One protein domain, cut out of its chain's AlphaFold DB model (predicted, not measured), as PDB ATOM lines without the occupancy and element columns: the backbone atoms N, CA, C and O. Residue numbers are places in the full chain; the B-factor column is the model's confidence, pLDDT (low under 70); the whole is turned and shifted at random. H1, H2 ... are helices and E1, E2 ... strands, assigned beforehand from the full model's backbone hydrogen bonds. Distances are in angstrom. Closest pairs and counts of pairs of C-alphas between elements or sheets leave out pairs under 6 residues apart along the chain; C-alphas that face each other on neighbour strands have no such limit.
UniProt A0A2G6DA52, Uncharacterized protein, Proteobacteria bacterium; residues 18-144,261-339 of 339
ATOM      1  N   HIS A  18     140.249 135.874 210.421       38.28
ATOM      2  CA  HIS A  18     139.081 135.116 210.889       38.28
ATOM      3  C   HIS A  18     137.965 135.148 209.826       38.28
ATOM      4  O   HIS A  18     136.827 135.508 210.109       38.28
ATOM      5  N   ASN A  19     138.282 134.802 208.575       37.34
ATOM      6  CA  ASN A  19     137.254 134.630 207.550       37.34
ATOM      7  C   ASN A  19     136.848 133.160 207.479       37.34
ATOM      8  O   ASN A  19     137.483 132.333 206.830       37.34
ATOM      9  N   ASN A  20     135.740 132.875 208.165       39.47
ATOM     10  CA  ASN A  20     134.867 131.742 207.906       39.47
ATOM     11  C   ASN A  20     134.460 131.747 206.424       39.47
ATOM     12  O   ASN A  20     133.473 132.377 206.042       39.47
ATOM     13  N   HIS A  21     135.182 131.007 205.593       37.09
ATOM     14  CA  HIS A  21     134.615 130.477 204.365       37.09
ATOM     15  C   HIS A  21     134.533 128.960 204.484       37.09
ATOM     16  O   HIS A  21     135.530 128.248 204.427       37.09
ATOM     17  N   ASN A  22     133.296 128.493 204.672       42.16
ATOM     18  CA  ASN A  22     132.861 127.178 204.226       42.16
ATOM     19  C   ASN A  22     133.272 127.029 202.757       42.16
ATOM     20  O   ASN A  22     132.659 127.652 201.891       42.16
ATOM     21  N   VAL A  23     134.296 126.224 202.487       42.66
ATOM     22  CA  VAL A  23     134.611 125.756 201.138       42.66
ATOM     23  C   VAL A  23     134.240 124.280 201.099       42.66
ATOM     24  O   VAL A  23     134.874 123.445 201.738       42.66
ATOM     25  N   LEU A  24     133.127 124.015 200.424       42.50
ATOM     26  CA  LEU A  24     132.681 122.697 199.990       42.50
ATOM     27  C   LEU A  24     133.621 122.190 198.880       42.50
ATOM     28  O   LEU A  24     133.885 122.942 197.949       42.50
ATOM     29  N   ASP A  25     134.072 120.936 198.989       45.91
ATOM     30  CA  ASP A  25     134.479 120.012 197.908       45.91
ATOM     31  C   ASP A  25     135.273 120.567 196.701       45.91
ATOM     32  O   ASP A  25     135.018 120.190 195.556       45.91
ATOM     33  N   GLU A  26     136.295 121.396 196.919       52.00
ATOM     34  CA  GLU A  26     137.370 121.528 195.925       52.00
ATOM     35  C   GLU A  26     138.483 120.513 196.228       52.00
ATOM     36  O   GLU A  26     138.828 120.334 197.401       52.00
ATOM     37  N   PRO A  27     139.049 119.830 195.208       60.50
ATOM     38  CA  PRO A  27     140.162 118.913 195.420       60.50
ATOM     39  C   PRO A  27     141.299 119.656 196.122       60.50
ATOM     40  O   PRO A  27     141.661 120.766 195.726       60.50
ATOM     41  N   GLU A  28     141.834 119.062 197.191       69.00
ATOM     42  CA  GLU A  28     142.892 119.700 197.967       69.00
ATOM     43  C   GLU A  28     144.073 120.052 197.041       69.00
ATOM     44  O   GLU A  28     144.532 119.197 196.278       69.00
ATOM     45  N   PRO A  29     144.556 121.312 197.052       76.19
ATOM     46  CA  PRO A  29     145.625 121.722 196.160       76.19
ATOM     47  C   PRO A  29     146.886 120.922 196.479       76.19
ATOM     48  O   PRO A  29     147.277 120.769 197.644       76.19
ATOM     49  N   ILE A  30     147.509 120.408 195.420       85.12
ATOM     50  CA  ILE A  30     148.748 119.642 195.504       85.12
ATOM     51  C   ILE A  30     149.885 120.603 195.842       85.12
ATOM     52  O   ILE A  30     150.018 121.679 195.259       85.12
ATOM     53  N   LEU A  31     150.720 120.201 196.791       85.81
ATOM     54  CA  LEU A  31     151.893 120.944 197.203       85.81
ATOM     55  C   LEU A  31     152.981 120.857 196.125       85.81
ATOM     56  O   LEU A  31     153.453 119.773 195.781       85.81
ATOM     57  N   ASP A  32     153.409 122.016 195.627       86.12
ATOM     58  CA  ASP A  32     154.517 122.113 194.682       86.12
ATOM     59  C   ASP A  32     155.860 121.861 195.392       86.12
ATOM     60  O   ASP A  32     156.389 122.709 196.117       86.12
ATOM     61  N   ILE A  33     156.423 120.671 195.173       86.88
ATOM     62  CA  ILE A  33     157.712 120.270 195.745       86.88
ATOM     63  C   ILE A  33     158.864 121.119 195.196       86.88
ATOM     64  O   ILE A  33     159.796 121.436 195.939       86.88
ATOM     65  N   SER A  34     158.811 121.528 193.926       82.88
ATOM     66  CA  SER A  34     159.863 122.362 193.332       82.88
ATOM     67  C   SER A  34     159.910 123.734 194.010       82.88
ATOM     68  O   SER A  34     160.974 124.187 194.438       82.88
ATOM     69  N   GLY A  35     158.739 124.319 194.266       79.88
ATOM     70  CA  GLY A  35     158.579 125.512 195.082       79.88
ATOM     71  C   GLY A  35     159.031 125.333 196.538       79.88
ATOM     72  O   GLY A  35     159.604 126.257 197.116       79.88
ATOM     73  N   CYS A  36     158.869 124.143 197.132       85.75
ATOM     74  CA  CYS A  36     159.411 123.844 198.465       85.75
ATOM     75  C   CYS A  36     160.946 123.901 198.485       85.75
ATOM     76  O   CYS A  36     161.521 124.466 199.417       85.75
ATOM     77  N   TYR A  37     161.620 123.366 197.460       83.38
ATOM     78  CA  TYR A  37     163.078 123.475 197.329       83.38
ATOM     79  C   TYR A  37     163.510 124.942 197.172       83.38
ATOM     80  O   TYR A  37     164.431 125.388 197.857       83.38
ATOM     81  N   ALA A  38     162.793 125.721 196.356       79.69
ATOM     82  CA  ALA A  38     163.062 127.149 196.188       79.69
ATOM     83  C   ALA A  38     162.875 127.944 197.496       79.69
ATOM     84  O   ALA A  38     163.693 128.811 197.809       79.69
ATOM     85  N   LEU A  39     161.850 127.627 198.300       79.75
ATOM     86  CA  LEU A  39     161.625 128.239 199.619       79.75
ATOM     87  C   LEU A  39     162.776 127.946 200.593       79.75
ATOM     88  O   LEU A  39     163.147 128.792 201.404       79.75
ATOM     89  N   LEU A  40     163.356 126.753 200.484       77.94
ATOM     90  CA  LEU A  40     164.545 126.329 201.216       77.94
ATOM     91  C   LEU A  40     165.850 126.925 200.657       77.94
ATOM     92  O   LEU A  40     166.911 126.738 201.246       77.94
ATOM     93  N   GLY A  41     165.772 127.695 199.570       69.94
ATOM     94  CA  GLY A  41     166.909 128.386 198.982       69.94
ATOM     95  C   GLY A  41     167.760 127.532 198.049       69.94
ATOM     96  O   GLY A  41     168.915 127.878 197.828       69.94
ATOM     97  N   GLU A  42     167.204 126.449 197.506       70.69
ATOM     98  CA  GLU A  42     167.769 125.710 196.374       70.69
ATOM     99  C   GLU A  42     167.314 126.374 195.070       70.69
ATOM    100  O   GLU A  42     166.147 126.277 194.686       70.69
ATOM    101  N   SER A  43     168.219 127.065 194.383       54.28
ATOM    102  CA  SER A  43     167.908 127.783 193.137       54.28
ATOM    103  C   SER A  43     167.944 126.907 191.877       54.28
ATOM    104  O   SER A  43     167.415 127.313 190.846       54.28
ATOM    105  N   ASP A  44     168.516 125.703 191.945       54.44
ATOM    106  CA  ASP A  44     168.829 124.887 190.760       54.44
ATOM    107  C   ASP A  44     167.692 123.987 190.249       54.44
ATOM    108  O   ASP A  44     167.773 123.468 189.136       54.44
ATOM    109  N   HIS A  45     166.599 123.822 191.001       47.31
ATOM    110  CA  HIS A  45     165.421 123.080 190.508       47.31
ATOM    111  C   HIS A  45     164.570 123.887 189.513       47.31
ATOM    112  O   HIS A  45     163.640 123.343 188.922       47.31
ATOM    113  N   ALA A  46     164.893 125.166 189.288       38.31
ATOM    114  CA  ALA A  46     164.151 126.038 188.379       38.31
ATOM    115  C   ALA A  46     164.482 125.818 186.888       38.31
ATOM    116  O   ALA A  46     163.701 126.219 186.028       38.31
ATOM    117  N   GLU A  47     165.599 125.166 186.542       39.09
ATOM    118  CA  GLU A  47     166.043 125.088 185.137       39.09
ATOM    119  C   GLU A  47     165.213 124.132 184.266       39.09
ATOM    120  O   GLU A  47     165.158 124.320 183.055       39.09
ATOM    121  N   HIS A  48     164.507 123.151 184.845       38.62
ATOM    122  CA  HIS A  48     163.604 122.290 184.060       38.62
ATOM    123  C   HIS A  48     162.228 122.922 183.792       38.62
ATOM    124  O   HIS A  48     161.488 122.393 182.971       38.62
ATOM    125  N   ASN A  49     161.904 124.057 184.423       36.81
ATOM    126  CA  ASN A  49     160.650 124.791 184.228       36.81
ATOM    127  C   ASN A  49     160.905 126.309 184.241       36.81
ATOM    128  O   ASN A  49     160.256 127.048 184.980       36.81
ATOM    129  N   ALA A  50     161.843 126.783 183.416       33.06
ATOM    130  CA  ALA A  50     162.270 128.187 183.335       33.06
ATOM    131  C   ALA A  50     161.176 129.198 182.898       33.06
ATOM    132  O   ALA A  50     161.485 130.357 182.633       33.06
ATOM    133  N   GLU A  51     159.904 128.797 182.846       34.28
ATOM    134  CA  GLU A  51     158.776 129.664 182.486       34.28
ATOM    135  C   GLU A  51     157.636 129.698 183.510       34.28
ATOM    136  O   GLU A  51     156.684 130.452 183.307       34.28
ATOM    137  N   LEU A  52     157.698 128.955 184.623       38.25
ATOM    138  CA  LEU A  52     156.637 129.046 185.626       38.25
ATOM    139  C   LEU A  52     157.072 129.950 186.787       38.25
ATOM    140  O   LEU A  52     157.991 129.594 187.529       38.25
ATOM    141  N   PRO A  53     156.440 131.130 186.958       40.12
ATOM    142  CA  PRO A  53     156.625 131.914 188.169       40.12
ATOM    143  C   PRO A  53     156.218 131.038 189.356       40.12
ATOM    144  O   PRO A  53     155.403 130.131 189.189       40.12
ATOM    145  N   PHE A  54     156.791 131.303 190.537       49.50
ATOM    146  CA  PHE A  54     156.314 130.755 191.809       49.50
ATOM    147  C   PHE A  54     154.803 130.552 191.733       49.50
ATOM    148  O   PHE A  54     154.090 131.538 191.538       49.50
ATOM    149  N   SER A  55     154.325 129.305 191.814       57.84
ATOM    150  CA  SER A  55     152.885 129.074 191.871       57.84
ATOM    151  C   SER A  55     152.364 129.942 193.015       57.84
ATOM    152  O   SER A  55     152.797 129.784 194.162       57.84
ATOM    153  N   GLU A  56     151.493 130.907 192.700       61.72
ATOM    154  CA  GLU A  56     150.881 131.800 193.696       61.72
ATOM    155  C   GLU A  56     150.139 130.998 194.785       61.72
ATOM    156  O   GLU A  56     149.844 131.517 195.865       61.72
ATOM    157  N   ASP A  57     149.918 129.706 194.532       79.31
ATOM    158  CA  ASP A  57     149.228 128.758 195.387       79.31
ATOM    159  C   ASP A  57     150.137 128.127 196.450       79.31
ATOM    160  O   ASP A  57     149.632 127.729 197.498       79.31
ATOM    161  N   LEU A  58     151.468 128.065 196.272       83.00
ATOM    162  CA  LEU A  58     152.367 127.437 197.260       83.00
ATOM    163  C   LEU A  58     152.219 128.044 198.670       83.00
ATOM    164  O   LEU A  58     152.050 127.281 199.626       83.00
ATOM    165  N   PRO A  59     152.240 129.383 198.852       81.94
ATOM    166  CA  PRO A  59     152.054 129.981 200.170       81.94
ATOM    167  C   PRO A  59     150.673 129.666 200.765       81.94
ATOM    168  O   PRO A  59     150.546 129.498 201.979       81.94
ATOM    169  N   GLN A  60     149.640 129.553 199.925       82.81
ATOM    170  CA  GLN A  60     148.284 129.216 200.363       82.81
ATOM    171  C   GLN A  60     148.190 127.752 200.805       82.81
ATOM    172  O   GLN A  60     147.653 127.468 201.875       82.81
ATOM    173  N   THR A  61     148.753 126.830 200.025       85.94
ATOM    174  CA  THR A  61     148.787 125.396 200.333       85.94
ATOM    175  C   THR A  61     149.602 125.123 201.595       85.94
ATOM    176  O   THR A  61     149.134 124.400 202.474       85.94
ATOM    177  N   LEU A  62     150.760 125.775 201.765       85.94
ATOM    178  CA  LEU A  62     151.541 125.691 203.004       85.94
ATOM    179  C   LEU A  62     150.732 126.177 204.212       85.94
ATOM    180  O   LEU A  62     150.676 125.478 205.220       85.94
ATOM    181  N   ASN A  63     150.042 127.315 204.106       86.00
ATOM    182  CA  ASN A  63     149.191 127.812 205.189       86.00
ATOM    183  C   ASN A  63     148.052 126.850 205.541       86.00
ATOM    184  O   ASN A  63     147.741 126.687 206.722       86.00
ATOM    185  N   ARG A  64     147.443 126.185 204.550       87.38
ATOM    186  CA  ARG A  64     146.414 125.159 204.792       87.38
ATOM    187  C   ARG A  64     146.987 123.978 205.575       87.38
ATOM    188  O   ARG A  64     146.397 123.594 206.585       87.38
ATOM    189  N   VAL A  65     148.155 123.468 205.174       88.38
ATOM    190  CA  VAL A  65     148.856 122.380 205.879       88.38
ATOM    191  C   VAL A  65     149.216 122.789 207.307       88.38
ATOM    192  O   VAL A  65     148.929 122.041 208.240       88.38
ATOM    193  N   ILE A  66     149.778 123.989 207.502       86.31
ATOM    194  CA  ILE A  66     150.137 124.518 208.828       86.31
ATOM    195  C   ILE A  66     148.893 124.628 209.716       86.31
ATOM    196  O   ILE A  66     148.899 124.134 210.840       86.31
ATOM    197  N   THR A  67     147.804 125.201 209.198       84.69
ATOM    198  CA  THR A  67     146.551 125.376 209.949       84.69
ATOM    199  C   THR A  67     145.927 124.028 210.318       84.69
ATOM    200  O   THR A  67     145.433 123.847 211.431       84.69
ATOM    201  N   ARG A  68     145.935 123.050 209.400       90.06
ATOM    202  CA  ARG A  68     145.428 121.693 209.666       90.06
ATOM    203  C   ARG A  68     146.291 120.983 210.711       90.06
ATOM    204  O   ARG A  68     145.747 120.367 211.628       90.06
ATOM    205  N   TYR A  69     147.610 121.129 210.619       88.12
ATOM    206  CA  TYR A  69     148.552 120.575 211.584       88.12
ATOM    207  C   TYR A  69     148.384 121.192 212.975       88.12
ATOM    208  O   TYR A  69     148.344 120.458 213.963       88.12
ATOM    209  N   GLU A  70     148.230 122.513 213.075       85.50
ATOM    210  CA  GLU A  70     147.988 123.199 214.346       85.50
ATOM    211  C   GLU A  70     146.679 122.730 214.988       85.50
ATOM    212  O   GLU A  70     146.666 122.394 216.170       85.50
ATOM    213  N   LYS A  71     145.597 122.609 214.208       88.25
ATOM    214  CA  LYS A  71     144.302 122.114 214.709       88.25
ATOM    215  C   LYS A  71     144.384 120.710 215.312       88.25
ATOM    216  O   LYS A  71     143.651 120.418 216.251       88.25
ATOM    217  N   GLN A  72     145.240 119.841 214.774       89.56
ATOM    218  CA  GLN A  72     145.364 118.451 215.224       89.56
ATOM    219  C   GLN A  72     146.430 118.254 216.311       89.56
ATOM    220  O   GLN A  72     146.258 117.419 217.193       89.56
ATOM    221  N   SER A  73     147.533 119.005 216.256       85.56
ATOM    222  CA  SER A  73     148.681 118.841 217.160       85.56
ATOM    223  C   SER A  73     148.736 119.866 218.298       85.56
ATOM    224  O   SER A  73     149.464 119.657 219.267       85.56
ATOM    225  N   GLY A  74     148.021 120.988 218.174       78.69
ATOM    226  CA  GLY A  74     148.133 122.144 219.064       78.69
ATOM    227  C   GLY A  74     149.447 122.923 218.921       78.69
ATOM    228  O   GLY A  74     149.743 123.766 219.764       78.69
ATOM    229  N   THR A  75     150.259 122.634 217.898       85.69
ATOM    230  CA  THR A  75     151.563 123.277 217.677       85.69
ATOM    231  C   THR A  75     151.635 123.947 216.312       85.69
ATOM    232  O   THR A  75     151.238 123.363 215.306       85.69
ATOM    233  N   TRP A  76     152.178 125.162 216.274       84.38
ATOM    234  CA  TRP A  76     152.422 125.892 215.031       84.38
ATOM    235  C   TRP A  76     153.768 125.486 214.415       84.38
ATOM    236  O   TRP A  76     154.773 125.406 215.126       84.38
ATOM    237  N   LEU A  77     153.795 125.268 213.098       83.44
ATOM    238  CA  LEU A  77     155.023 125.048 212.325       83.44
ATOM    239  C   LEU A  77     155.292 126.227 211.397       83.44
ATOM    240  O   LEU A  77     154.378 126.806 210.815       83.44
ATOM    241  N   GLU A  78     156.567 126.550 211.225       82.75
ATOM    242  CA  GLU A  78     156.996 127.539 210.241       82.75
ATOM    243  C   GLU A  78     156.918 126.953 208.811       82.75
ATOM    244  O   GLU A  78     157.119 125.744 208.627       82.75
ATOM    245  N   PRO A  79     156.669 127.777 207.775       82.00
ATOM    246  CA  PRO A  79     156.563 127.313 206.388       82.00
ATOM    247  C   PRO A  79     157.773 126.508 205.903       82.00
ATOM    248  O   PRO A  79     157.615 125.514 205.199       82.00
ATOM    249  N   GLU A  80     158.982 126.880 206.326       83.38
ATOM    250  CA  GLU A  80     160.219 126.175 205.989       83.38
ATOM    251  C   GLU A  80     160.274 124.770 206.612       83.38
ATOM    252  O   GLU A  80     160.834 123.850 206.019       83.38
ATOM    253  N   GLN A  81     159.667 124.578 207.790       86.12
ATOM    254  CA  GLN A  81     159.571 123.263 208.431       86.12
ATOM    255  C   GLN A  81     158.621 122.353 207.653       86.12
ATOM    256  O   GLN A  81     158.940 121.189 207.412       86.12
ATOM    257  N   VAL A  82     157.477 122.886 207.217       87.81
ATOM    258  CA  VAL A  82     156.515 122.136 206.398       87.81
ATOM    259  C   VAL A  82     157.099 121.810 205.024       87.81
ATOM    260  O   VAL A  82     157.004 120.665 204.592       87.81
ATOM    261  N   ALA A  83     157.777 122.762 204.378       89.50
ATOM    262  CA  ALA A  83     158.459 122.532 203.105       89.50
ATOM    263  C   ALA A  83     159.541 121.448 203.215       89.50
ATOM    264  O   ALA A  83     159.601 120.542 202.385       89.50
ATOM    265  N   LEU A  84     160.355 121.474 204.277       90.25
ATOM    266  CA  LEU A  84     161.346 120.427 204.514       90.25
ATOM    267  C   LEU A  84     160.700 119.061 204.775       90.25
ATOM    268  O   LEU A  84     161.170 118.050 204.252       90.25
ATOM    269  N   ALA A  85     159.627 119.020 205.567       90.75
ATOM    270  CA  ALA A  85     158.893 117.788 205.832       90.75
ATOM    271  C   ALA A  85     158.278 117.208 204.551       90.75
ATOM    272  O   ALA A  85     158.350 115.998 204.339       90.75
ATOM    273  N   ALA A  86     157.744 118.062 203.676       91.38
ATOM    274  CA  ALA A  86     157.211 117.677 202.378       91.38
ATOM    275  C   ALA A  86     158.281 117.072 201.465       91.38
ATOM    276  O   ALA A  86     158.100 115.973 200.942       91.38
ATOM    277  N   ILE A  87     159.431 117.737 201.341       90.56
ATOM    278  CA  ILE A  87     160.565 117.235 200.557       90.56
ATOM    279  C   ILE A  87     161.061 115.895 201.113       90.56
ATOM    280  O   ILE A  87     161.325 114.952 200.365       90.56
ATOM    281  N   GLN A  88     161.172 115.773 202.439       91.25
ATOM    282  CA  GLN A  88     161.571 114.514 203.059       91.25
ATOM    283  C   GLN A  88     160.533 113.410 202.821       91.25
ATOM    284  O   GLN A  88     160.914 112.255 202.618       91.25
ATOM    285  N   TYR A  89     159.241 113.734 202.869       90.94
ATOM    286  CA  TYR A  89     158.171 112.787 202.579       90.94
ATOM    287  C   TYR A  89     158.248 112.295 201.132       90.94
ATOM    288  O   TYR A  89     158.243 111.087 200.902       90.94
ATOM    289  N   GLU A  90     158.425 113.199 200.167       90.19
ATOM    290  CA  GLU A  90     158.632 112.839 198.761       90.19
ATOM    291  C   GLU A  90     159.857 111.922 198.590       90.19
ATOM    292  O   GLU A  90     159.759 110.860 197.972       90.19
ATOM    293  N   ALA A  91     160.991 112.260 199.214       90.06
ATOM    294  CA  ALA A  91     162.196 111.434 199.174       90.06
ATOM    295  C   ALA A  91     161.972 110.028 199.768       90.06
ATOM    296  O   ALA A  91     162.539 109.048 199.284       90.06
ATOM    297  N   GLN A  92     161.125 109.890 200.797       91.38
ATOM    298  CA  GLN A  92     160.741 108.582 201.342       91.38
ATOM    299  C   GLN A  92     159.903 107.768 200.353       91.38
ATOM    300  O   GLN A  92     160.121 106.560 200.240       91.38
ATOM    301  N   GLN A  93     158.978 108.411 199.637       89.81
ATOM    302  CA  GLN A  93     158.167 107.757 198.608       89.81
ATOM    303  C   GLN A  93     159.034 107.311 197.423       89.81
ATOM    304  O   GLN A  93     158.974 106.151 197.015       89.81
ATOM    305  N   GLN A  94     159.935 108.177 196.945       89.12
ATOM    306  CA  GLN A  94     160.921 107.828 195.915       89.12
ATOM    307  C   GLN A  94     161.811 106.663 196.373       89.12
ATOM    308  O   GLN A  94     162.004 105.698 195.639       89.12
ATOM    309  N   ALA A  95     162.290 106.680 197.622       88.62
ATOM    310  CA  ALA A  95     163.070 105.575 198.178       88.62
ATOM    311  C   ALA A  95     162.280 104.257 198.247       88.62
ATOM    312  O   ALA A  95     162.866 103.187 198.084       88.62
ATOM    313  N   ALA A  96     160.970 104.301 198.511       87.94
ATOM    314  CA  ALA A  96     160.120 103.111 198.503       87.94
ATOM    315  C   ALA A  96     160.010 102.505 197.094       87.94
ATOM    316  O   ALA A  96     160.171 101.292 196.950       87.94
ATOM    317  N   LEU A  97     159.844 103.339 196.061       86.62
ATOM    318  CA  LEU A  97     159.854 102.898 194.661       86.62
ATOM    319  C   LEU A  97     161.207 102.299 194.257       86.62
ATOM    320  O   LEU A  97     161.255 101.192 193.721       86.62
ATOM    321  N   ILE A  98     162.313 102.967 194.600       85.38
ATOM    322  CA  ILE A  98     163.673 102.468 194.338       85.38
ATOM    323  C   ILE A  98     163.888 101.106 194.999       85.38
ATOM    324  O   ILE A  98     164.430 100.193 194.378       85.38
ATOM    325  N   ARG A  99     163.455 100.935 196.254       86.38
ATOM    326  CA  ARG A  99     163.541  99.641 196.948       86.38
ATOM    327  C   ARG A  99     162.749  98.558 196.241       86.38
ATOM    328  O   ARG A  99     163.228  97.434 196.178       86.38
ATOM    329  N   HIS A 100     161.563  98.885 195.738       85.12
ATOM    330  CA  HIS A 100     160.742  97.931 195.008       85.12
ATOM    331  C   HIS A 100     161.420  97.498 193.698       85.12
ATOM    332  O   HIS A 100     161.471  96.310 193.393       85.12
ATOM    333  N   GLN A 101     162.006  98.442 192.955       81.38
ATOM    334  CA  GLN A 101     162.670  98.173 191.674       81.38
ATOM    335  C   GLN A 101     164.040  97.485 191.827       81.38
ATOM    336  O   GLN A 101     164.410  96.645 191.011       81.38
ATOM    337  N   LEU A 102     164.800  97.824 192.875       77.50
ATOM    338  CA  LEU A 102     166.210  97.442 193.046       77.50
ATOM    339  C   LEU A 102     166.471  96.644 194.333       77.50
ATOM    340  O   LEU A 102     167.594  96.643 194.846       77.50
ATOM    341  N   ALA A 103     165.459  95.934 194.849       70.50
ATOM    342  CA  ALA A 103     165.517  95.173 196.103       70.50
ATOM    343  C   ALA A 103     166.759  94.267 196.226       70.50
ATOM    344  O   ALA A 103     167.304  94.097 197.313       70.50
ATOM    345  N   THR A 104     167.238  93.711 195.110       67.31
ATOM    346  CA  THR A 104     168.382  92.786 195.059       67.31
ATOM    347  C   THR A 104     169.755  93.471 194.993       67.31
ATOM    348  O   THR A 104     170.776  92.806 195.163       67.31
ATOM    349  N   GLN A 105     169.815  94.786 194.748       68.00
ATOM    350  CA  GLN A 105     171.059  95.543 194.526       68.00
ATOM    351  C   GLN A 105     171.407  96.520 195.664       68.00
ATOM    352  O   GLN A 105     172.514  97.069 195.700       68.00
ATOM    353  N   LEU A 106     170.482  96.727 196.601       69.81
ATOM    354  CA  LEU A 106     170.662  97.584 197.770       69.81
ATOM    355  C   LEU A 106     171.505  96.880 198.841       69.81
ATOM    356  O   LEU A 106     171.020  96.051 199.608       69.81
ATOM    357  N   HIS A 107     172.780  97.255 198.922       72.75
ATOM    358  CA  HIS A 107     173.658  96.933 200.040       72.75
ATOM    359  C   HIS A 107     174.042  98.225 200.772       72.75
ATOM    360  O   HIS A 107     174.006  99.310 200.196       72.75
ATOM    361  N   GLN A 108     174.445  98.127 202.043       67.50
ATOM    362  CA  GLN A 108     174.952  99.292 202.791       67.50
ATOM    363  C   GLN A 108     176.208  99.910 202.151       67.50
ATOM    364  O   GLN A 108     176.480 101.091 202.354       67.50
ATOM    365  N   GLU A 109     176.938  99.115 201.368       72.25
ATOM    366  CA  GLU A 109     178.106  99.513 200.573       72.25
ATOM    367  C   GLU A 109     177.727  99.950 199.147       72.25
ATOM    368  O   GLU A 109     178.568 100.003 198.252       72.25
ATOM    369  N   SER A 110     176.451 100.222 198.881       80.44
ATOM    370  CA  SER A 110     176.034 100.798 197.608       80.44
ATOM    371  C   SER A 110     176.129 102.326 197.649       80.44
ATOM    372  O   SER A 110     175.931 102.972 198.682       80.44
ATOM    373  N   LYS A 111     176.427 102.912 196.493       83.88
ATOM    374  CA  LYS A 111     176.520 104.350 196.267       83.88
ATOM    375  C   LYS A 111     175.302 104.825 195.490       83.88
ATOM    376  O   LYS A 111     174.979 104.250 194.448       83.88
ATOM    377  N   LEU A 112     174.646 105.871 195.990       84.25
ATOM    378  CA  LEU A 112     173.607 106.570 195.242       84.25
ATOM    379  C   LEU A 112     174.281 107.499 194.240       84.25
ATOM    380  O   LEU A 112     175.050 108.375 194.625       84.25
ATOM    381  N   HIS A 113     173.987 107.311 192.968       84.38
ATOM    382  CA  HIS A 113     174.511 108.129 191.894       84.38
ATOM    383  C   HIS A 113     173.361 108.802 191.155       84.38
ATOM    384  O   HIS A 113     172.361 108.149 190.865       84.38
ATOM    385  N   CYS A 114     173.503 110.084 190.837       82.19
ATOM    386  CA  CYS A 114     172.534 110.792 190.010       82.19
ATOM    387  C   CYS A 114     173.180 111.272 188.713       82.19
ATOM    388  O   CYS A 114     174.266 111.855 188.738       82.19
ATOM    389  N   THR A 115     172.497 110.986 187.605       75.75
ATOM    390  CA  THR A 115     172.929 111.302 186.235       75.75
ATOM    391  C   THR A 115     172.452 112.671 185.756       75.75
ATOM    392  O   THR A 115     172.856 113.121 184.692       75.75
ATOM    393  N   SER A 116     171.579 113.342 186.511       75.12
ATOM    394  CA  SER A 116     171.072 114.675 186.183       75.12
ATOM    395  C   SER A 116     171.506 115.708 187.219       75.12
ATOM    396  O   SER A 116     171.818 115.371 188.366       75.12
ATOM    397  N   LYS A 117     171.454 116.992 186.841       71.88
ATOM    398  CA  LYS A 117     171.574 118.105 187.788       71.88
ATOM    399  C   LYS A 117     170.465 117.970 188.831       71.88
ATOM    400  O   LYS A 117     169.284 117.897 188.496       71.88
ATOM    401  N   THR A 118     170.849 117.835 190.093       74.12
ATOM    402  CA  THR A 118     169.920 117.707 191.216       74.12
ATOM    403  C   THR A 118     170.575 118.268 192.467       74.12
ATOM    404  O   THR A 118     171.801 118.226 192.590       74.12
ATOM    405  N   SER A 119     169.774 118.782 193.399       76.81
ATOM    406  CA  SER A 119     170.327 119.362 194.618       76.81
ATOM    407  C   SER A 119     170.964 118.304 195.519       76.81
ATOM    408  O   SER A 119     170.466 117.180 195.671       76.81
ATOM    409  N   TYR A 120     172.051 118.686 196.189       79.69
ATOM    410  CA  TYR A 120     172.696 117.827 197.180       79.69
ATOM    411  C   TYR A 120     171.760 117.495 198.344       79.69
ATOM    412  O   TYR A 120     171.815 116.378 198.856       79.69
ATOM    413  N   LEU A 121     170.849 118.405 198.717       84.62
ATOM    414  CA  LEU A 121     169.820 118.135 199.721       84.62
ATOM    415  C   LEU A 121     168.912 116.973 199.306       84.62
ATOM    416  O   LEU A 121     168.648 116.083 200.118       84.62
ATOM    417  N   ARG A 122     168.472 116.939 198.040       86.19
ATOM    418  CA  ARG A 122     167.640 115.848 197.515       86.19
ATOM    419  C   ARG A 122     168.374 114.517 197.603       86.19
ATOM    420  O   ARG A 122     167.817 113.539 198.101       86.19
ATOM    421  N   LEU A 123     169.642 114.487 197.191       86.81
ATOM    422  CA  LEU A 123     170.477 113.287 197.272       86.81
ATOM    423  C   LEU A 123     170.732 112.846 198.707       86.81
ATOM    424  O   LEU A 123     170.644 111.656 198.998       86.81
ATOM    425  N   ALA A 124     171.008 113.785 199.608       87.50
ATOM    426  CA  ALA A 124     171.221 113.517 201.021       87.50
ATOM    427  C   ALA A 124     169.973 112.898 201.667       87.50
ATOM    428  O   ALA A 124     170.072 111.878 202.355       87.50
ATOM    429  N   LEU A 125     168.793 113.475 201.417       89.19
ATOM    430  CA  LEU A 125     167.521 112.978 201.939       89.19
ATOM    431  C   LEU A 125     167.153 111.616 201.350       89.19
ATOM    432  O   LEU A 125     166.755 110.720 202.096       89.19
ATOM    433  N   LEU A 126     167.345 111.424 200.043       89.38
ATOM    434  CA  LEU A 126     167.073 110.154 199.374       89.38
ATOM    435  C   LEU A 126     168.037 109.051 199.832       89.38
ATOM    436  O   LEU A 126     167.607 107.949 200.171       89.38
ATOM    437  N   ALA A 127     169.335 109.346 199.931       88.44
ATOM    438  CA  ALA A 127     170.332 108.412 200.445       88.44
ATOM    439  C   ALA A 127     170.071 108.058 201.912       88.44
ATOM    440  O   ALA A 127     170.161 106.890 202.291       88.44
ATOM    441  N   GLN A 128     169.673 109.036 202.732       88.38
ATOM    442  CA  GLN A 128     169.229 108.783 204.099       88.38
ATOM    443  C   GLN A 128     167.996 107.878 204.122       88.38
ATOM    444  O   GLN A 128     167.964 106.929 204.906       88.38
ATOM    445  N   ALA A 129     167.005 108.139 203.267       88.38
ATOM    446  CA  ALA A 129     165.808 107.320 203.163       88.38
ATOM    447  C   ALA A 129     166.133 105.895 202.702       88.38
ATOM    448  O   ALA A 129     165.469 104.981 203.170       88.38
ATOM    449  N   LEU A 130     167.161 105.687 201.871       87.19
ATOM    450  CA  LEU A 130     167.652 104.382 201.402       87.19
ATOM    451  C   LEU A 130     168.658 103.700 202.349       87.19
ATOM    452  O   LEU A 130     169.040 102.559 202.097       87.19
ATOM    453  N   ASN A 131     169.055 104.348 203.450       87.25
ATOM    454  CA  ASN A 131     170.128 103.905 204.355       87.25
ATOM    455  C   ASN A 131     171.505 103.740 203.678       87.25
ATOM    456  O   ASN A 131     172.297 102.880 204.068       87.25
ATOM    457  N   LEU A 132     171.807 104.582 202.689       87.25
ATOM    458  CA  LEU A 132     173.101 104.622 202.009       87.25
ATOM    459  C   LEU A 132     174.044 105.622 202.688       87.25
ATOM    460  O   LEU A 132     173.615 106.627 203.263       87.25
ATOM    461  N   LYS A 133     175.346 105.332 202.632       86.81
ATOM    462  CA  LYS A 133     176.400 106.191 203.201       86.81
ATOM    463  C   LYS A 133     177.154 107.006 202.155       86.81
ATOM    464  O   LYS A 133     177.874 107.920 202.537       86.81
ATOM    465  N   HIS A 134     176.996 106.680 200.876       85.56
ATOM    466  CA  HIS A 134     177.757 107.275 199.783       85.56
ATOM    467  C   HIS A 134     176.804 107.889 198.758       85.56
ATOM    468  O   HIS A 134     175.872 107.214 198.306       85.56
ATOM    469  N   ILE A 135     177.067 109.135 198.364       86.62
ATOM    470  CA  ILE A 135     176.391 109.811 197.249       86.62
ATOM    471  C   ILE A 135     177.425 110.287 196.223       86.62
ATOM    472  O   ILE A 135     178.534 110.656 196.604       86.62
ATOM    473  N   SER A 136     177.084 110.287 194.934       82.94
ATOM    474  CA  SER A 136     177.823 111.038 193.913       82.94
ATOM    475  C   SER A 136     176.945 111.684 192.862       82.94
ATOM    476  O   SER A 136     175.878 111.181 192.505       82.94
ATOM    477  N   THR A 137     177.484 112.761 192.307       79.31
ATOM    478  CA  THR A 137     176.934 113.516 191.183       79.31
ATOM    479  C   THR A 137     177.894 113.457 189.993       79.31
ATOM    480  O   THR A 137     179.110 113.352 190.164       79.31
ATOM    481  N   GLU A 138     177.364 113.492 188.767       70.00
ATOM    482  CA  GLU A 138     178.200 113.661 187.565       70.00
ATOM    483  C   GLU A 138     178.744 115.090 187.435       70.00
ATOM    484  O   GLU A 138     179.817 115.298 186.866       70.00
ATOM    485  N   HIS A 139     178.051 116.075 188.010       59.16
ATOM    486  CA  HIS A 139     178.487 117.462 187.945       59.16
ATOM    487  C   HIS A 139     179.705 117.709 188.835       59.16
ATOM    488  O   HIS A 139     179.700 117.285 189.996       59.16
ATOM    489  N   PRO A 140     180.745 118.391 188.313       47.88
ATOM    490  CA  PRO A 140     181.878 118.803 189.119       47.88
ATOM    491  C   PRO A 140     181.350 119.603 190.303       47.88
ATOM    492  O   PRO A 140     180.729 120.642 190.101       47.88
ATOM    493  N   THR A 141     181.623 119.144 191.529       45.69
ATOM    494  CA  THR A 141     181.689 120.055 192.667       45.69
ATOM    495  C   THR A 141     182.533 121.219 192.177       45.69
ATOM    496  O   THR A 141     183.663 120.955 191.729       45.69
ATOM    497  N   PRO A 142     182.024 122.462 192.188       41.38
ATOM    498  CA  PRO A 142     182.893 123.594 191.970       41.38
ATOM    499  C   PRO A 142     184.013 123.389 192.967       41.38
ATOM    500  O   PRO A 142     183.773 123.136 194.154       41.38
ATOM    501  N   ALA A 143     185.220 123.285 192.415       36.31
ATOM    502  CA  ALA A 143     186.393 122.994 193.197       36.31
ATOM    503  C   ALA A 143     186.345 123.893 194.432       36.31
ATOM    504  O   ALA A 143     185.866 125.026 194.366       36.31
ATOM    505  N   THR A 144     186.872 123.417 195.550       40.22
ATOM    506  CA  THR A 144     187.529 124.302 196.507       40.22
ATOM    507  C   THR A 144     188.618 125.069 195.745       40.22
ATOM    508  O   THR A 144     189.806 124.783 195.856       40.22
ATOM    509  N   GLU A 261     171.281 129.670 203.595       56.38
ATOM    510  CA  GLU A 261     171.328 129.815 205.075       56.38
ATOM    511  C   GLU A 261     170.044 129.393 205.843       56.38
ATOM    512  O   GLU A 261     169.454 130.162 206.608       56.38
ATOM    513  N   ASN A 262     169.560 128.169 205.645       69.88
ATOM    514  CA  ASN A 262     168.455 127.590 206.385       69.88
ATOM    515  C   ASN A 262     169.026 126.632 207.443       69.88
ATOM    516  O   ASN A 262     169.633 125.615 207.091       69.88
ATOM    517  N   PRO A 263     168.791 126.888 208.743       73.06
ATOM    518  CA  PRO A 263     169.393 126.103 209.820       73.06
ATOM    519  C   PRO A 263     168.997 124.620 209.771       73.06
ATOM    520  O   PRO A 263     169.760 123.755 210.201       73.06
ATOM    521  N   TYR A 264     167.819 124.295 209.225       79.06
ATOM    522  CA  TYR A 264     167.369 122.908 209.107       79.06
ATOM    523  C   TYR A 264     168.150 122.135 208.044       79.06
ATOM    524  O   TYR A 264     168.437 120.949 208.203       79.06
ATOM    525  N   ILE A 265     168.511 122.819 206.964       78.06
ATOM    526  CA  ILE A 265     169.299 122.259 205.878       78.06
ATOM    527  C   ILE A 265     170.739 122.067 206.330       78.06
ATOM    528  O   ILE A 265     171.290 120.987 206.135       78.06
ATOM    529  N   GLU A 266     171.326 123.067 206.992       75.62
ATOM    530  CA  GLU A 266     172.667 122.965 207.576       75.62
ATOM    531  C   GLU A 266     172.769 121.750 208.504       75.62
ATOM    532  O   GLU A 266     173.730 120.987 208.428       75.62
ATOM    533  N   GLN A 267     171.743 121.502 209.324       79.19
ATOM    534  CA  GLN A 267     171.696 120.333 210.202       79.19
ATOM    535  C   GLN A 267     171.693 118.999 209.433       79.19
ATOM    536  O   GLN A 267     172.288 118.014 209.887       79.19
ATOM    537  N   ILE A 268     171.018 118.932 208.284       80.69
ATOM    538  CA  ILE A 268     171.001 117.734 207.431       80.69
ATOM    539  C   ILE A 268     172.350 117.576 206.729       80.69
ATOM    540  O   ILE A 268     172.946 116.498 206.779       80.69
ATOM    541  N   MET A 269     172.856 118.649 206.125       81.88
ATOM    542  CA  MET A 269     174.085 118.648 205.337       81.88
ATOM    543  C   MET A 269     175.342 118.469 206.194       81.88
ATOM    544  O   MET A 269     176.285 117.833 205.740       81.88
ATOM    545  N   ALA A 270     175.335 118.877 207.467       78.19
ATOM    546  CA  ALA A 270     176.425 118.625 208.416       78.19
ATOM    547  C   ALA A 270     176.716 117.128 208.649       78.19
ATOM    548  O   ALA A 270     177.785 116.767 209.148       78.19
ATOM    549  N   GLN A 271     175.783 116.236 208.294       81.69
ATOM    550  CA  GLN A 271     175.988 114.784 208.357       81.69
ATOM    551  C   GLN A 271     176.812 114.244 207.182       81.69
ATOM    552  O   GLN A 271     177.189 113.070 207.197       81.69
ATOM    553  N   TRP A 272     177.090 115.074 206.181       81.88
ATOM    554  CA  TRP A 272     177.766 114.708 204.947       81.88
ATOM    555  C   TRP A 272     179.084 115.468 204.829       81.88
ATOM    556  O   TRP A 272     179.179 116.650 205.151       81.88
ATOM    557  N   LYS A 273     180.128 114.776 204.379       81.12
ATOM    558  CA  LYS A 273     181.436 115.370 204.083       81.12
ATOM    559  C   LYS A 273     181.892 114.948 202.700       81.12
ATOM    560  O   LYS A 273     181.622 113.820 202.295       81.12
ATOM    561  N   ALA A 274     182.602 115.834 202.011       76.19
ATOM    562  CA  ALA A 274     183.255 115.498 200.756       76.19
ATOM    563  C   ALA A 274     184.220 114.323 200.964       76.19
ATOM    564  O   ALA A 274     184.973 114.277 201.942       76.19
ATOM    565  N   ASP A 275     184.154 113.361 200.053       75.06
ATOM    566  CA  ASP A 275     185.053 112.222 200.018       75.06
ATOM    567  C   ASP A 275     186.410 112.675 199.455       75.06
ATOM    568  O   ASP A 275     186.470 113.140 198.316       75.06
ATOM    569  N   PRO A 276     187.514 112.563 200.212       69.44
ATOM    570  CA  PRO A 276     188.823 112.954 199.702       69.44
ATOM    571  C   PRO A 276     189.328 112.028 198.584       69.44
ATOM    572  O   PRO A 276     190.246 112.409 197.861       69.44
ATOM    573  N   SER A 277     188.767 110.820 198.448       68.94
ATOM    574  CA  SER A 277     189.230 109.816 197.485       68.94
ATOM    575  C   SER A 277     188.603 109.950 196.095       68.94
ATOM    576  O   SER A 277     189.217 109.559 195.102       68.94
ATOM    577  N   GLU A 278     187.408 110.537 195.993       72.31
ATOM    578  CA  GLU A 278     186.646 110.593 194.749       72.31
ATOM    579  C   GLU A 278     186.004 111.974 194.572       72.31
ATOM    580  O   GLU A 278     185.244 112.449 195.417       72.31
ATOM    581  N   LYS A 279     186.294 112.625 193.439       69.38
ATOM    582  CA  LYS A 279     185.680 113.914 193.091       69.38
ATOM    583  C   LYS A 279     184.158 113.760 193.009       69.38
ATOM    584  O   LYS A 279     183.667 112.757 192.498       69.38
ATOM    585  N   ASN A 280     183.423 114.766 193.485       72.81
ATOM    586  CA  ASN A 280     181.952 114.808 193.466       72.81
ATOM    587  C   ASN A 280     181.284 113.673 194.261       72.81
ATOM    588  O   ASN A 280     180.144 113.290 193.989       72.81
ATOM    589  N   SER A 281     181.997 113.103 195.232       78.56
ATOM    590  CA  SER A 281     181.495 112.063 196.118       78.56
ATOM    591  C   SER A 281     181.390 112.608 197.535       78.56
ATOM    592  O   SER A 281     182.227 113.401 197.968       78.56
ATOM    593  N   TRP A 282     180.356 112.194 198.260       80.25
ATOM    594  CA  TRP A 282     180.193 112.543 199.664       80.25
ATOM    595  C   TRP A 282     179.923 111.307 200.505       80.25
ATOM    596  O   TRP A 282     179.204 110.383 200.111       80.25
ATOM    597  N   LEU A 283     180.489 111.343 201.705       84.00
ATOM    598  CA  LEU A 283     180.401 110.321 202.725       84.00
ATOM    599  C   LEU A 283     179.553 110.824 203.878       84.00
ATOM    600  O   LEU A 283     179.794 111.896 204.442       84.00
ATOM    601  N   ARG A 284     178.594 110.002 204.285       82.12
ATOM    602  CA  ARG A 284     177.885 110.215 205.533       82.12
ATOM    603  C   ARG A 284     178.836 109.936 206.687       82.12
ATOM    604  O   ARG A 284     179.345 108.824 206.839       82.12
ATOM    605  N   VAL A 285     179.043 110.928 207.539       81.19
ATOM    606  CA  VAL A 285     179.850 110.771 208.746       81.19
ATOM    607  C   VAL A 285     179.064 109.887 209.709       81.19
ATOM    608  O   VAL A 285     178.135 110.347 210.370       81.19
ATOM    609  N   SER A 286     179.394 108.590 209.752       59.53
ATOM    610  CA  SER A 286     178.794 107.646 210.702       59.53
ATOM    611  C   SER A 286     179.053 108.157 212.109       59.53
ATOM    612  O   SER A 286     180.169 108.117 212.627       59.53
ATOM    613  N   SER A 287     178.018 108.684 212.726       47.09
ATOM    614  CA  SER A 287     178.156 109.388 213.971       47.09
ATOM    615  C   SER A 287     178.110 108.389 215.132       47.09
ATOM    616  O   SER A 287     177.098 108.258 215.814       47.09
ATOM    617  N   GLY A 288     179.222 107.693 215.391       41.28
ATOM    618  CA  GLY A 288     179.432 107.000 216.675       41.28
ATOM    619  C   GLY A 288     179.384 107.967 217.873       41.28
ATOM    620  O   GLY A 288     179.195 107.549 219.009       41.28
ATOM    621  N   LYS A 289     179.493 109.272 217.600       36.25
ATOM    622  CA  LYS A 289     179.177 110.400 218.478       36.25
ATOM    623  C   LYS A 289     178.655 111.556 217.625       36.25
ATOM    624  O   LYS A 289     179.348 112.555 217.447       36.25
ATOM    625  N   ALA A 290     177.459 111.429 217.047       38.62
ATOM    626  CA  ALA A 290     176.743 112.654 216.692       38.62
ATOM    627  C   ALA A 290     176.489 113.324 218.027       38.62
ATOM    628  O   ALA A 290     175.830 112.751 218.896       38.62
ATOM    629  N   THR A 291     177.035 114.519 218.197       36.00
ATOM    630  CA  THR A 291     176.376 115.523 219.016       36.00
ATOM    631  C   THR A 291     174.877 115.377 218.793       36.00
ATOM    632  O   THR A 291     174.422 115.277 217.655       36.00
ATOM    633  N   SER A 292     174.136 115.263 219.887       39.41
ATOM    634  CA  SER A 292     172.681 115.200 219.940       39.41
ATOM    635  C   SER A 292     172.058 116.487 219.371       39.41
ATOM    636  O   SER A 292     171.382 117.240 220.063       39.41
ATOM    637  N   ALA A 293     172.319 116.799 218.105       43.44
ATOM    638  CA  ALA A 293     171.533 117.722 217.319       43.44
ATOM    639  C   ALA A 293     170.276 116.937 216.957       43.44
ATOM    640  O   ALA A 293     170.200 116.295 215.907       43.44
ATOM    641  N   ALA A 294     169.364 116.881 217.931       47.69
ATOM    642  CA  ALA A 294     168.081 116.211 217.859       47.69
ATOM    643  C   ALA A 294     167.480 116.417 216.470       47.69
ATOM    644  O   ALA A 294     167.355 117.556 216.013       47.69
ATOM    645  N   ARG A 295     167.137 115.318 215.781       56.00
ATOM    646  CA  ARG A 295     166.312 115.419 214.574       56.00
ATOM    647  C   ARG A 295     165.148 116.354 214.900       56.00
ATOM    648  O   ARG A 295     164.558 116.179 215.971       56.00
ATOM    649  N   PRO A 296     164.828 117.322 214.034       61.31
ATOM    650  CA  PRO A 296     163.710 118.206 214.293       61.31
ATOM    651  C   PRO A 296     162.466 117.359 214.570       61.31
ATOM    652  O   PRO A 296     162.097 116.513 213.754       61.31
ATOM    653  N   ASN A 297     161.867 117.535 215.751       74.50
ATOM    654  CA  ASN A 297     160.820 116.651 216.275       74.50
ATOM    655  C   ASN A 297     159.638 116.508 215.289       74.50
ATOM    656  O   ASN A 297     159.036 115.445 215.157       74.50
ATOM    657  N   PHE A 298     159.378 117.558 214.504       82.38
ATOM    658  CA  PHE A 298     158.314 117.595 213.504       82.38
ATOM    659  C   PHE A 298     158.509 116.622 212.326       82.38
ATOM    660  O   PHE A 298     157.525 116.115 211.799       82.38
ATOM    661  N   LEU A 299     159.748 116.282 211.939       81.88
ATOM    662  CA  LEU A 299     160.016 115.404 210.784       81.88
ATOM    663  C   LEU A 299     159.618 113.941 211.026       81.88
ATOM    664  O   LEU A 299     159.516 113.157 210.086       81.88
ATOM    665  N   SER A 300     159.436 113.552 212.290       82.50
ATOM    666  CA  SER A 300     158.965 112.214 212.680       82.50
ATOM    667  C   SER A 300     157.511 112.222 213.161       82.50
ATOM    668  O   SER A 300     157.032 111.207 213.658       82.50
ATOM    669  N   CYS A 301     156.808 113.353 213.031       85.44
ATOM    670  CA  CYS A 301     155.444 113.497 213.517       85.44
ATOM    671  C   CYS A 301     154.456 112.749 212.599       85.44
ATOM    672  O   CYS A 301     154.377 113.066 211.408       85.44
ATOM    673  N   PRO A 302     153.679 111.777 213.119       88.38
ATOM    674  CA  PRO A 302     152.734 111.011 212.307       88.38
ATOM    675  C   PRO A 302     151.596 111.883 211.766       88.38
ATOM    676  O   PRO A 302     151.187 111.688 210.628       88.38
ATOM    677  N   ILE A 303     151.161 112.885 212.537       88.50
ATOM    678  CA  ILE A 303     150.099 113.828 212.156       88.50
ATOM    679  C   ILE A 303     150.509 114.614 210.906       88.50
ATOM    680  O   ILE A 303     149.770 114.679 209.930       88.50
ATOM    681  N   LEU A 304     151.725 115.172 210.904       88.94
ATOM    682  CA  LEU A 304     152.229 115.909 209.746       88.94
ATOM    683  C   LEU A 304     152.368 114.994 208.525       88.94
ATOM    684  O   LEU A 304     152.042 115.399 207.418       88.94
ATOM    685  N   LYS A 305     152.819 113.751 208.728       88.94
ATOM    686  CA  LYS A 305     152.942 112.764 207.652       88.94
ATOM    687  C   LYS A 305     151.591 112.428 207.014       88.94
ATOM    688  O   LYS A 305     151.533 112.289 205.799       88.94
ATOM    689  N   GLU A 306     150.544 112.287 207.821       90.38
ATOM    690  CA  GLU A 306     149.180 112.031 207.351       90.38
ATOM    691  C   GLU A 306     148.653 113.209 206.529       90.38
ATOM    692  O   GLU A 306     148.233 113.014 205.397       90.38
ATOM    693  N   ILE A 307     148.797 114.440 207.030       89.50
ATOM    694  CA  ILE A 307     148.391 115.643 206.286       89.50
ATOM    695  C   ILE A 307     149.155 115.748 204.958       89.50
ATOM    696  O   ILE A 307     148.568 116.008 203.915       89.50
ATOM    697  N   LEU A 308     150.472 115.530 204.970       90.31
ATOM    698  CA  LEU A 308     151.286 115.595 203.755       90.31
ATOM    699  C   LEU A 308     150.932 114.501 202.736       90.31
ATOM    700  O   LEU A 308     151.147 114.712 201.545       90.31
ATOM    701  N   ALA A 309     150.394 113.358 203.172       88.69
ATOM    702  CA  ALA A 309     149.964 112.295 202.270       88.69
ATOM    703  C   ALA A 309     148.789 112.724 201.378       88.69
ATOM    704  O   ALA A 309     148.734 112.290 200.229       88.69
ATOM    705  N   ASP A 310     147.919 113.605 201.877       87.50
ATOM    706  CA  ASP A 310     146.782 114.141 201.120       87.50
ATOM    707  C   ASP A 310     147.224 115.218 200.108       87.50
ATOM    708  O   ASP A 310     146.641 115.361 199.034       87.50
ATOM    709  N   HIS A 311     148.303 115.945 200.417       84.81
ATOM    710  CA  HIS A 311     148.761 117.096 199.630       84.81
ATOM    711  C   HIS A 311     149.921 116.804 198.668       84.81
ATOM    712  O   HIS A 311     150.249 117.659 197.846       84.81
ATOM    713  N   ILE A 312     150.578 115.644 198.743       85.19
ATOM    714  CA  ILE A 312     151.735 115.319 197.895       85.19
ATOM    715  C   ILE A 312     151.363 114.235 196.891       85.19
ATOM    716  O   ILE A 312     150.978 113.124 197.251       85.19
ATOM    717  N   LYS A 313     151.551 114.540 195.603       84.38
ATOM    718  CA  LYS A 313     151.362 113.569 194.524       84.38
ATOM    719  C   LYS A 313     152.358 112.417 194.674       84.38
ATOM    720  O   LYS A 313     153.550 112.642 194.876       84.38
ATOM    721  N   ALA A 314     151.878 111.182 194.529       79.50
ATOM    722  CA  ALA A 314     152.754 110.018 194.494       79.50
ATOM    723  C   ALA A 314     153.794 110.165 193.359       79.50
ATOM    724  O   ALA A 314     153.411 110.543 192.244       79.50
ATOM    725  N   PRO A 315     155.084 109.888 193.622       78.12
ATOM    726  CA  PRO A 315     156.115 109.968 192.597       78.12
ATOM    727  C   PRO A 315     155.836 108.965 191.474       78.12
ATOM    728  O   PRO A 315     155.368 107.852 191.717       78.12
ATOM    729  N   ASP A 316     156.121 109.370 190.241       78.19
ATOM    730  CA  ASP A 316     156.043 108.518 189.058       78.19
ATOM    731  C   ASP A 316     157.362 107.753 188.841       78.19
ATOM    732  O   ASP A 316     158.418 108.125 189.359       78.19
ATOM    733  N   GLU A 317     157.334 106.669 188.061       72.06
ATOM    734  CA  GLU A 317     158.547 105.888 187.765       72.06
ATOM    735  C   GLU A 317     159.608 106.714 187.004       72.06
ATOM    736  O   GLU A 317     160.816 106.502 187.163       72.06
ATOM    737  N   SER A 318     159.176 107.717 186.234       70.75
ATOM    738  CA  SER A 318     160.045 108.683 185.551       70.75
ATOM    739  C   SER A 318     160.884 109.511 186.524       70.75
ATOM    740  O   SER A 318     162.079 109.679 186.281       70.75
ATOM    741  N   SER A 319     160.320 109.969 187.651       68.88
ATOM    742  CA  SER A 319     161.052 110.762 188.656       68.88
ATOM    743  C   SER A 319     162.193 110.006 189.337       68.88
ATOM    744  O   SER A 319     163.083 110.627 189.920       68.88
ATOM    745  N   VAL A 320     162.180 108.673 189.264       76.88
ATOM    746  CA  VAL A 320     163.152 107.794 189.922       76.88
ATOM    747  C   VAL A 320     164.256 107.322 188.968       76.88
ATOM    748  O   VAL A 320     165.358 107.000 189.406       76.88
ATOM    749  N   SER A 321     164.000 107.353 187.658       72.19
ATOM    750  CA  SER A 321     164.904 106.851 186.609       72.19
ATOM    751  C   SER A 321     166.266 107.565 186.548       72.19
ATOM    752  O   SER A 321     167.225 107.023 186.004       72.19
ATOM    753  N   ILE A 322     166.369 108.766 187.124       74.62
ATOM    754  CA  ILE A 322     167.611 109.552 187.218       74.62
ATOM    755  C   ILE A 322     168.577 109.053 188.306       74.62
ATOM    756  O   ILE A 322     169.721 109.511 188.382       74.62
ATOM    757  N   PHE A 323     168.126 108.147 189.181       78.25
ATOM    758  CA  PHE A 323     168.917 107.612 190.283       78.25
ATOM    759  C   PHE A 323     169.417 106.206 189.962       78.25
ATOM    760  O   PHE A 323     168.648 105.278 189.720       78.25
ATOM    761  N   LEU A 324     170.733 106.030 190.024       78.06
ATOM    762  CA  LEU A 324     171.409 104.758 189.815       78.06
ATOM    763  C   LEU A 324     172.078 104.300 191.110       78.06
ATOM    764  O   LEU A 324     172.748 105.074 191.793       78.06
ATOM    765  N   ILE A 325     171.946 103.014 191.432       78.44
ATOM    766  CA  ILE A 325     172.646 102.398 192.563       78.44
ATOM    767  C   ILE A 325     173.888 101.684 192.030       78.44
ATOM    768  O   ILE A 325     173.792 100.650 191.370       78.44
ATOM    769  N   LYS A 326     175.074 102.227 192.319       76.88
ATOM    770  CA  LYS A 326     176.360 101.617 191.944       76.88
ATOM    771  C   LYS A 326     176.910 100.833 193.140       76.88
ATOM    772  O   LYS A 326     177.015 101.380 194.234       76.88
ATOM    773  N   LYS A 327     177.282  99.557 192.965       71.88
ATOM    774  CA  LYS A 327     178.033  98.822 194.003       71.88
ATOM    775  C   LYS A 327     179.444  99.403 194.085       71.88
ATOM    776  O   LYS A 327     180.100  99.517 193.047       71.88
ATOM    777  N   LEU A 328     179.919  99.747 195.284       58.56
ATOM    778  CA  LEU A 328     181.333 100.061 195.477       58.56
ATOM    779  C   LEU A 328     182.139  98.809 195.108       58.56
ATOM    780  O   LEU A 328     181.973  97.746 195.707       58.56
ATOM    781  N   LYS A 329     182.972  98.903 194.064       51.03
ATOM    782  CA  LYS A 329     183.953  97.854 193.789       51.03
ATOM    783  C   LYS A 329     184.927  97.876 194.957       51.03
ATOM    784  O   LYS A 329     185.685  98.828 195.102       51.03
ATOM    785  N   LYS A 330     184.880  96.838 195.788       41.75
ATOM    786  CA  LYS A 330     185.929  96.547 196.759       41.75
ATOM    787  C   LYS A 330     187.239  96.483 195.971       41.75
ATOM    788  O   LYS A 330     187.330  95.675 195.043       41.75
ATOM    789  N   GLU A 331     188.199  97.360 196.268       34.59
ATOM    790  CA  GLU A 331     189.574  97.142 195.825       34.59
ATOM    791  C   GLU A 331     189.943  95.729 196.272       34.59
ATOM    792  O   GLU A 331     189.846  95.377 197.449       34.59
ATOM    793  N   VAL A 332     190.208  94.877 195.289       34.62
ATOM    794  CA  VAL A 332     190.644  93.510 195.520       34.62
ATOM    795  C   VAL A 332     191.975  93.612 196.246       34.62
ATOM    796  O   VAL A 332     192.896  94.251 195.739       34.62
ATOM    797  N   ASP A 333     192.042  92.990 197.424       32.03
ATOM    798  CA  ASP A 333     193.280  92.642 198.109       32.03
ATOM    799  C   ASP A 333     194.317  92.213 197.068       32.03
ATOM    800  O   ASP A 333     194.186  91.164 196.431       32.03
ATOM    801  N   VAL A 334     195.360  93.025 196.901       34.34
ATOM    802  CA  VAL A 334     196.591  92.622 196.225       34.34
ATOM    803  C   VAL A 334     197.274  91.621 197.151       34.34
ATOM    804  O   VAL A 334     198.215  91.937 197.869       34.34
ATOM    805  N   SER A 335     196.745  90.403 197.197       41.22
ATOM    806  CA  SER A 335     197.374  89.270 197.851       41.22
ATOM    807  C   SER A 335     197.841  88.289 196.784       41.22
ATOM    808  O   SER A 335     197.045  87.790 195.995       41.22
ATOM    809  N   ALA A 336     199.133  87.969 196.849       39.94
ATOM    810  CA  ALA A 336     199.715  86.709 196.397       39.94
ATOM    811  C   ALA A 336     199.785  86.443 194.882       39.94
ATOM    812  O   ALA A 336     198.999  85.667 194.358       39.94
ATOM    813  N   VAL A 337     200.848  86.931 194.231       36.22
ATOM    814  CA  VAL A 337     201.687  86.102 193.339       36.22
ATOM    815  C   VAL A 337     203.108  86.671 193.373       36.22
ATOM    816  O   VAL A 337     203.379  87.638 192.676       36.22
ATOM    817  N   HIS A 338     203.990  86.106 194.196       35.72
ATOM    818  CA  HIS A 338     205.429  85.927 193.935       35.72
ATOM    819  C   HIS A 338     205.931  84.918 194.976       35.72
ATOM    820  O   HIS A 338     206.426  85.284 196.039       35.72
ATOM    821  N   ASN A 339     205.690  83.642 194.675       35.53
ATOM    822  CA  ASN A 339     206.569  82.543 195.056       35.53
ATOM    823  C   ASN A 339     207.125  81.968 193.760       35.53
ATOM    824  O   ASN A 339     206.299  81.785 192.833       35.53
TER     825      ASN A 339
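What this domain is: This is residues 18 to 144 and 261 to 339 of the 339 residues of an uncharacterized protein of Proteobacteria bacterium (UniProt A0A2G6DA52). A long helix, H4, runs through the middle of the body; on one side H5 packs between it and one face of a small five-stranded sheet, and on the other H3 and H8 stand about perpendicular to it. Residues 18 to 26 and 331 to 339 stick out as tails and make the length. The printed part has 206 residues, with nine named helices and five named strands in the order H1 H2 H3 H4 E1 H5 E2 H6 E3 E4 H7 H8 H9 E5; the class is mixed. The sheet, E3 E4 E2 E1 E5, is mixed too. The whole is only just compact, close to loose, with a radius of gyration of the C-alphas of 19.7 A and spans of 88 by 40 by 37 A.

How they stand to each other: H1, residues 33 to 39, touches H2, residues 44 to 49 (C-alphas of Ser 34 and His 45 closest, 6.3 A). H4, residues 79 to 102, is the hub, touching six helices. Its residues 80 to 87 alone touch H1, closest at the C-alphas of Cys 36 and Ala 83, 4.9 A. H3, residues 58 to 73, touches H4 with residues 62 to 66 alone, about perpendicular at 89 degrees; the C-alphas of Leu 62 and Pro 79 are closest, 6.3 A. E1, residues 110 to 114, H5, residues 120 to 130, and E2, residues 134 to 137, form a strand-helix-strand unit, parallel neighbour strands with a helix between, its crossover right-handed; N 112 and O 134 are 2.9 A apart. H5 and the sheet make two layers, at a height of 8.3 A. H5 touches H4 at a steep tilt of 53 degrees, closest at the C-alphas of Ala 91 and Leu 126, 5.0 A. H6, residues 263 to 269, touches H5 (C-alphas of Leu 121 and Met 269, 7.1 A). E3, residues 272 to 274, and E4, residues 281 to 284, are a hairpin, with N 273 and O 283 2.9 A apart; E4 is antiparallel to E2, with N 135 and O 282 3.0 A apart. H4 touches H7, residues 297 to 300, with residues 81 to 88 alone (C-alphas of Ala 85 and Leu 299, 5.6 A), and H8, residues 302 to 311, with residues 85 to 89 alone (Ala 86 and Leu 308, 6.4 A). H4 touches H9, residues 317 to 320, with residues 94 to 98 alone (Gln 94 and Val 320, 6.4 A). E5, residues 323 to 327, is antiparallel to E1, with N 111 and O 326 2.8 A apart. Every O i to N i+4 pair is within hydrogen-bond range in H1, H3, H4, H5 and H6, 4 of 6 in H8 and 0 of 2 in H2, where 1 of 3 O i to N i+3 pairs is; H7 and H9 are too short for one.

Where its parts are: H1 begins at C-alpha 33, (157.712, 120.270, 195.745). H3 is 22.0 A long, H4 34.1 A and H5 15.0 A. E5, 13.2 A, ends at C-alpha 327, (178.033, 98.822, 194.003).

The domain as a whole: The C-alphas farthest apart, of Asn 20 and Asn 339, are 87.9 A apart. Residues 145 to 260 are not printed; C-alphas 144 and 261 are 19.1 A apart. The link from E4 to H7 is long. The mean pLDDT of the printed part is 71.9; 65 residues are under 70, among them 18 to 28, 43 to 56, 286 to 296 and 328 to 339.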